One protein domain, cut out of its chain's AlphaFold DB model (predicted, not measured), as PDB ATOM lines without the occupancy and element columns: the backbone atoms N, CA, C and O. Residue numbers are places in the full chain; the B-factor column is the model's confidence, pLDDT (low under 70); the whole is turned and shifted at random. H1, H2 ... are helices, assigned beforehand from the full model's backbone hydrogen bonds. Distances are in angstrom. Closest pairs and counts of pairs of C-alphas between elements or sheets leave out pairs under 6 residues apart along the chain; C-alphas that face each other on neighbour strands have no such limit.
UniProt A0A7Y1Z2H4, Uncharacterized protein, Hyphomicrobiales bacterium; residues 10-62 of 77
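What this domain is: This is residues 10 to 62 of the 77 residues of an uncharacterized protein of Hyphomicrobiales bacterium (UniProt A0A7Y1Z2H4). One long helix, H1, and a shorter one, H2, meet near one end through a tight link and open from there as a narrow V. The far part of H1, residues 10 to 27, stands free, and so do residues 50 to 62. The printed part has 53 residues, with two named helices, H1 then H2, and no named strand: all helix. It is loose, with a radius of gyration of the C-alphas of 14.1 A, and flat, spanning 43 by 26 by 8 A.

How they stand to each other: Begin with H1, residues 10 to 39, and look at its residues 32 to 35. There it only just touches H2, residues 43 to 60, with 3 pairs of C-alphas within 8 A; H2 takes part with residues 44 to 45 alone. The closest C-alphas, those of Gly 32 and Met 45, are 6.1 A apart. The two form a helical hairpin, running opposite ways at a shallow tilt of 27 degrees. In H1 and H2 every O i to N i+4 pair is within hydrogen-bond range.

Where its parts are: Find C-alpha 10 at (46.277, 247.571, 59.685); from there H1 runs 42.3 A to C-alpha 39 at (28.441, 210.000, 52.028). H2 runs 26.0 A from Ala 43 to C-alpha 60 at (52.796, 227.704, 63.469).

The domain as a whole: The two C-alphas farthest apart, those of Met 10 and Gly 40, are 43.2 A apart. The printed part has no cut, and its one link between helices is tight. The mean pLDDT of the printed part is 91.9, and no printed residue is under 70.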
ATOM      1  N   MET A  10      47.003 248.457  58.772       76.25
ATOM      2  CA  MET A  10      46.277 247.571  59.685       76.25
ATOM      3  C   MET A  10      44.822 247.342  59.287       76.25
ATOM      4  O   MET A  10      44.354 246.214  59.397       76.25
ATOM      5  N   SER A  11      44.122 248.360  58.782       80.62
ATOM      6  CA  SER A  11      42.734 248.216  58.321       80.62
ATOM      7  C   SER A  11      42.615 247.266  57.125       80.62
ATOM      8  O   SER A  11      41.749 246.397  57.115       80.62
ATOM      9  N   MET A  12      43.519 247.379  56.149       86.56
ATOM     10  CA  MET A  12      43.551 246.506  54.972       86.56
ATOM     11  C   MET A  12      43.955 245.074  55.334       86.56
ATOM     12  O   MET A  12      43.286 244.133  54.920       86.56
ATOM     13  N   LEU A  13      45.011 244.895  56.135       85.19
ATOM     14  CA  LEU A  13      45.439 243.571  56.598       85.19
ATOM     15  C   LEU A  13      44.343 242.887  57.419       85.19
ATOM     16  O   LEU A  13      44.061 241.710  57.207       85.19
ATOM     17  N   PHE A  14      43.683 243.630  58.309       85.56
ATOM     18  CA  PHE A  14      42.533 243.129  59.049       85.56
ATOM     19  C   PHE A  14      41.382 242.750  58.113       85.56
ATOM     20  O   PHE A  14      40.834 241.662  58.248       85.56
ATOM     21  N   GLY A  15      41.061 243.594  57.128       89.81
ATOM     22  CA  GLY A  15      40.036 243.303  56.126       89.81
ATOM     23  C   GLY A  15      40.317 242.020  55.338       89.81
ATOM     24  O   GLY A  15      39.415 241.208  55.158       89.81
ATOM     25  N   ILE A  16      41.569 241.790  54.933       92.00
ATOM     26  CA  ILE A  16      41.983 240.566  54.228       92.00
ATOM     27  C   ILE A  16      41.841 239.335  55.130       92.00
ATOM     28  O   ILE A  16      41.280 238.325  54.701       92.00
ATOM     29  N   VAL A  17      42.318 239.409  56.377       91.56
ATOM     30  CA  VAL A  17      42.199 238.309  57.350       91.56
ATOM     31  C   VAL A  17      40.730 237.998  57.631       91.56
ATOM     32  O   VAL A  17      40.331 236.836  57.605       91.56
ATOM     33  N   PHE A  18      39.915 239.032  57.838       92.25
ATOM     34  CA  PHE A  18      38.490 238.893  58.101       92.25
ATOM     35  C   PHE A  18      37.756 238.266  56.915       92.25
ATOM     36  O   PHE A  18      37.044 237.280  57.085       92.25
ATOM     37  N   LEU A  19      37.977 238.769  55.698       95.44
ATOM     38  CA  LEU A  19      37.385 238.201  54.489       95.44
ATOM     39  C   LEU A  19      37.777 236.730  54.311       95.44
ATOM     40  O   LEU A  19      36.910 235.888  54.080       95.44
ATOM     41  N   SER A  20      39.064 236.413  54.467       95.19
ATOM     42  CA  SER A  20      39.569 235.038  54.365       95.19
ATOM     43  C   SER A  20      38.901 234.123  55.393       95.19
ATOM     44  O   SER A  20      38.525 232.996  55.071       95.19
ATOM     45  N   HIS A  21      38.682 234.622  56.612       93.56
ATOM     46  CA  HIS A  21      37.965 233.885  57.642       93.56
ATOM     47  C   HIS A  21      36.499 233.638  57.261       93.56
ATOM     48  O   HIS A  21      36.038 232.501  57.381       93.56
ATOM     49  N   GLN A  22      35.779 234.655  56.773       97.12
ATOM     50  CA  GLN A  22      34.377 234.506  56.371       97.12
ATOM     51  C   GLN A  22      34.218 233.502  55.226       97.12
ATOM     52  O   GLN A  22      33.325 232.657  55.269       97.12
ATOM     53  N   VAL A  23      35.115 233.546  54.237       97.25
ATOM     54  CA  VAL A  23      35.143 232.576  53.134       97.25
ATOM     55  C   VAL A  23      35.410 231.168  53.662       97.25
ATOM     56  O   VAL A  23      34.688 230.241  53.309       97.25
ATOM     57  N   GLY A  24      36.389 231.001  54.556       94.00
ATOM     58  CA  GLY A  24      36.677 229.709  55.181       94.00
ATOM     59  C   GLY A  24      35.499 229.155  55.991       94.00
ATOM     60  O   GLY A  24      35.180 227.975  55.876       94.00
ATOM     61  N   GLY A  25      34.809 230.003  56.761       93.62
ATOM     62  CA  GLY A  25      33.629 229.612  57.539       93.62
ATOM     63  C   GLY A  25      32.455 229.192  56.655       93.62
ATOM     64  O   GLY A  25      31.835 228.159  56.903       93.62
ATOM     65  N   PHE A  26      32.195 229.949  55.585       96.31
ATOM     66  CA  PHE A  26      31.182 229.599  54.592       96.31
ATOM     67  C   PHE A  26      31.496 228.262  53.912       96.31
ATOM     68  O   PHE A  26      30.652 227.368  53.898       96.31
ATOM     69  N   LEU A  27      32.718 228.105  53.391       95.06
ATOM     70  CA  LEU A  27      33.136 226.883  52.705       95.06
ATOM     71  C   LEU A  27      33.112 225.674  53.639       95.06
ATOM     72  O   LEU A  27      32.643 224.618  53.233       95.06
ATOM     73  N   GLY A  28      33.545 225.822  54.893       92.06
ATOM     74  CA  GLY A  28      33.502 224.745  55.880       92.06
ATOM     75  C   GLY A  28      32.079 224.259  56.166       92.06
ATOM     76  O   GLY A  28      31.830 223.054  56.155       92.06
ATOM     77  N   ALA A  29      31.132 225.181  56.366       91.62
ATOM     78  CA  ALA A  29      29.731 224.833  56.600       91.62
ATOM     79  C   ALA A  29      29.073 224.212  55.355       91.62
ATOM     80  O   ALA A  29      28.402 223.184  55.457       91.62
ATOM     81  N   TRP A  30      29.303 224.797  54.176       94.25
ATOM     82  CA  TRP A  30      28.756 224.297  52.914       94.25
ATOM     83  C   TRP A  30      29.307 222.912  52.550       94.25
ATOM     84  O   TRP A  30      28.535 222.006  52.235       94.25
ATOM     85  N   MET A  31      30.625 222.711  52.662       92.38
ATOM     86  CA  MET A  31      31.256 221.408  52.441       92.38
ATOM     87  C   MET A  31      30.773 220.359  53.441       92.38
ATOM     88  O   MET A  31      30.614 219.205  53.059       92.38
ATOM     89  N   GLY A  32      30.509 220.739  54.695       91.25
ATOM     90  CA  GLY A  32      29.927 219.834  55.686       91.25
ATOM     91  C   GLY A  32      28.580 219.269  55.229       91.25
ATOM     92  O   GLY A  32      28.386 218.055  55.287       91.25
ATOM     93  N   GLY A  33      27.693 220.126  54.712       91.69
ATOM     94  CA  GLY A  33      26.418 219.703  54.122       91.69
ATOM     95  C   GLY A  33      26.611 218.817  52.890       91.69
ATOM     96  O   GLY A  33      26.089 217.711  52.842       91.69
ATOM     97  N   TYR A  34      27.453 219.243  51.943       93.62
ATOM     98  CA  TYR A  34      27.715 218.480  50.717       93.62
ATOM     99  C   TYR A  34      28.314 217.087  50.981       93.62
ATOM    100  O   TYR A  34      27.908 216.103  50.369       93.62
ATOM    101  N   ILE A  35      29.276 216.981  51.904       93.12
ATOM    102  CA  ILE A  35      29.886 215.701  52.294       93.12
ATOM    103  C   ILE A  35      28.845 214.790  52.946       93.12
ATOM    104  O   ILE A  35      28.834 213.589  52.677       93.12
ATOM    105  N   TYR A  36      27.968 215.345  53.780       92.25
ATOM    106  CA  TYR A  36      26.889 214.570  54.377       92.25
ATOM    107  C   TYR A  36      25.904 214.065  53.319       92.25
ATOM    108  O   TYR A  36      25.558 212.889  53.340       92.25
ATOM    109  N   ASP A  37      25.521 214.901  52.357       91.94
ATOM    110  CA  ASP A  37      24.633 214.498  51.262       91.94
ATOM    111  C   ASP A  37      25.266 213.407  50.378       91.94
ATOM    112  O   ASP A  37      24.581 212.490  49.930       91.94
ATOM    113  N   ALA A  38      26.583 213.467  50.154       91.81
ATOM    114  CA  ALA A  38      27.307 212.509  49.318       91.81
ATOM    115  C   ALA A  38      27.595 211.165  50.013       91.81
ATOM    116  O   ALA A  38      27.513 210.112  49.381       91.81
ATOM    117  N   PHE A  39      27.968 211.185  51.295       91.19
ATOM    118  CA  PHE A  39      28.441 210.000  52.028       91.19
ATOM    119  C   PHE A  39      27.487 209.532  53.133       91.19
ATOM    120  O   PHE A  39      27.762 208.527  53.789       91.19
ATOM    121  N   GLY A  40      26.411 210.273  53.404       91.94
ATOM    122  CA  GLY A  40      25.479 210.017  54.506       91.94
ATOM    123  C   GLY A  40      26.109 210.122  55.900       91.94
ATOM    124  O   GLY A  40      25.513 209.673  56.877       91.94
ATOM    125  N   SER A  41      27.335 210.644  56.021       90.62
ATOM    126  CA  SER A  41      28.066 210.700  57.289       90.62
ATOM    127  C   SER A  41      29.044 211.874  57.359       90.62
ATOM    128  O   SER A  41      29.619 212.298  56.359       90.62
ATOM    129  N   TYR A  42      29.290 212.367  58.575       91.19
ATOM    130  CA  TYR A  42      30.258 213.439  58.846       91.19
ATOM    131  C   TYR A  42      31.683 212.935  59.111       91.19
ATOM    132  O   TYR A  42      32.570 213.736  59.406       91.19
ATOM    133  N   ALA A  43      31.931 211.624  59.019       92.19
ATOM    134  CA  ALA A  43      33.233 211.037  59.341       92.19
ATOM    135  C   ALA A  43      34.358 211.638  58.480       92.19
ATOM    136  O   ALA A  43      35.415 211.994  58.998       92.19
ATOM    137  N   ALA A  44      34.105 211.832  57.183       89.56
ATOM    138  CA  ALA A  44      35.050 212.485  56.280       89.56
ATOM    139  C   ALA A  44      35.325 213.947  56.681       89.56
ATOM    140  O   ALA A  44      36.480 214.365  56.713       89.56
ATOM    141  N   MET A  45      34.292 214.708  57.064       92.75
ATOM    142  CA  MET A  45      34.448 216.100  57.513       92.75
ATOM    143  C   MET A  45      35.271 216.199  58.807       92.75
ATOM    144  O   MET A  45      36.092 217.106  58.970       92.75
ATOM    145  N   TRP A  46      35.105 215.229  59.704       93.69
ATOM    146  CA  TRP A  46      35.903 215.098  60.921       93.69
ATOM    147  C   TRP A  46      37.389 214.902  60.613       93.69
ATOM    148  O   TRP A  46      38.228 215.636  61.136       93.69
ATOM    149  N   TRP A  47      37.721 213.973  59.715       94.25
ATOM    150  CA  TRP A  47      39.108 213.743  59.301       94.25
ATOM    151  C   TRP A  47      39.724 214.950  58.589       94.25
ATOM    152  O   TRP A  47      40.879 215.281  58.855       94.25
ATOM    153  N   ILE A  48      38.956 215.656  57.751       93.06
ATOM    154  CA  ILE A  48      39.399 216.911  57.121       93.06
ATOM    155  C   ILE A  48      39.725 217.963  58.188       93.06
ATOM    156  O   ILE A  48      40.769 218.608  58.123       93.06
ATOM    157  N   SER A  49      38.868 218.100  59.201       92.50
ATOM    158  CA  SER A  49      39.060 219.060  60.295       92.50
ATOM    159  C   SER A  49      40.318 218.747  61.111       92.50
ATOM    160  O   SER A  49      41.100 219.648  61.413       92.50
ATOM    161  N   ILE A  50      40.561 217.465  61.403       95.62
ATOM    162  CA  ILE A  50      41.786 217.003  62.070       95.62
ATOM    163  C   ILE A  50      43.020 217.330  61.219       95.62
ATOM    164  O   ILE A  50      43.980 217.908  61.728       95.62
ATOM    165  N   ALA A  51      42.996 216.998  59.924       95.88
ATOM    166  CA  ALA A  51      44.114 217.254  59.019       95.88
ATOM    167  C   ALA A  51      44.444 218.754  58.929       95.88
ATOM    168  O   ALA A  51      45.610 219.132  59.035       95.88
ATOM    169  N   LEU A  52      43.428 219.616  58.817       93.94
ATOM    170  CA  LEU A  52      43.600 221.072  58.828       93.94
ATOM    171  C   LEU A  52      44.203 221.574  60.146       93.94
ATOM    172  O   LEU A  52      45.085 222.434  60.124       93.94
ATOM    173  N   GLY A  53      43.781 221.017  61.285       94.12
ATOM    174  CA  GLY A  53      44.357 221.333  62.593       94.12
ATOM    175  C   GLY A  53      45.844 220.980  62.682       94.12
ATOM    176  O   GLY A  53      46.642 221.791  63.150       94.12
ATOM    177  N   ILE A  54      46.236 219.812  62.164       96.75
ATOM    178  CA  ILE A  54      47.639 219.380  62.114       96.75
ATOM    179  C   ILE A  54      48.458 220.290  61.195       96.75
ATOM    180  O   ILE A  54      49.522 220.759  61.593       96.75
ATOM    181  N   VAL A  55      47.965 220.584  59.988       95.62
ATOM    182  CA  VAL A  55      48.639 221.496  59.046       95.62
ATOM    183  C   VAL A  55      48.823 222.879  59.671       95.62
ATOM    184  O   VAL A  55      49.909 223.452  59.587       95.62
ATOM    185  N   SER A  56      47.798 223.388  60.360       93.25
ATOM    186  CA  SER A  56      47.892 224.641  61.105       93.25
ATOM    187  C   SER A  56      48.987 224.571  62.169       93.25
ATOM    188  O   SER A  56      49.877 225.417  62.178       93.25
ATOM    189  N   ALA A  57      48.995 223.540  63.016       92.44
ATOM    190  CA  ALA A  57      50.019 223.375  64.045       92.44
ATOM    191  C   ALA A  57      51.437 223.327  63.450       92.44
ATOM    192  O   ALA A  57      52.335 223.994  63.960       92.44
ATOM    193  N   LEU A  58      51.631 222.611  62.339       94.50
ATOM    194  CA  LEU A  58      52.919 222.518  61.648       94.50
ATOM    195  C   LEU A  58      53.385 223.859  61.073       94.50
ATOM    196  O   LEU A  58      54.571 224.165  61.155       94.50
ATOM    197  N   PHE A  59      52.482 224.672  60.520       92.12
ATOM    198  CA  PHE A  59      52.832 226.009  60.033       92.12
ATOM    199  C   PHE A  59      53.155 226.991  61.155       92.12
ATOM    200  O   PHE A  59      54.002 227.864  60.966       92.12
ATOM    201  N   HIS A  60      52.525 226.842  62.320       86.31
ATOM    202  CA  HIS A  60      52.796 227.704  63.469       86.31
ATOM    203  C   HIS A  60      54.040 227.272  64.256       86.31
ATOM    204  O   HIS A  60      54.713 228.117  64.838       86.31
ATOM    205  N   TRP A  61      54.395 225.987  64.235       88.56
ATOM    206  CA  TRP A  61      55.539 225.437  64.967       88.56
ATOM    207  C   TRP A  61      56.890 226.148  64.719       88.56
ATOM    208  O   TRP A  61      57.600 226.414  65.688       88.56
ATOM    209  N   PRO A  62      57.295 226.490  63.477       86.81
ATOM    210  CA  PRO A  62      58.563 227.180  63.225       86.81
ATOM    211  C   PRO A  62      58.517 228.698  63.475       86.81
ATOM    212  O   PRO A  62      59.536 229.367  63.274       86.81
TER     213      PRO A  62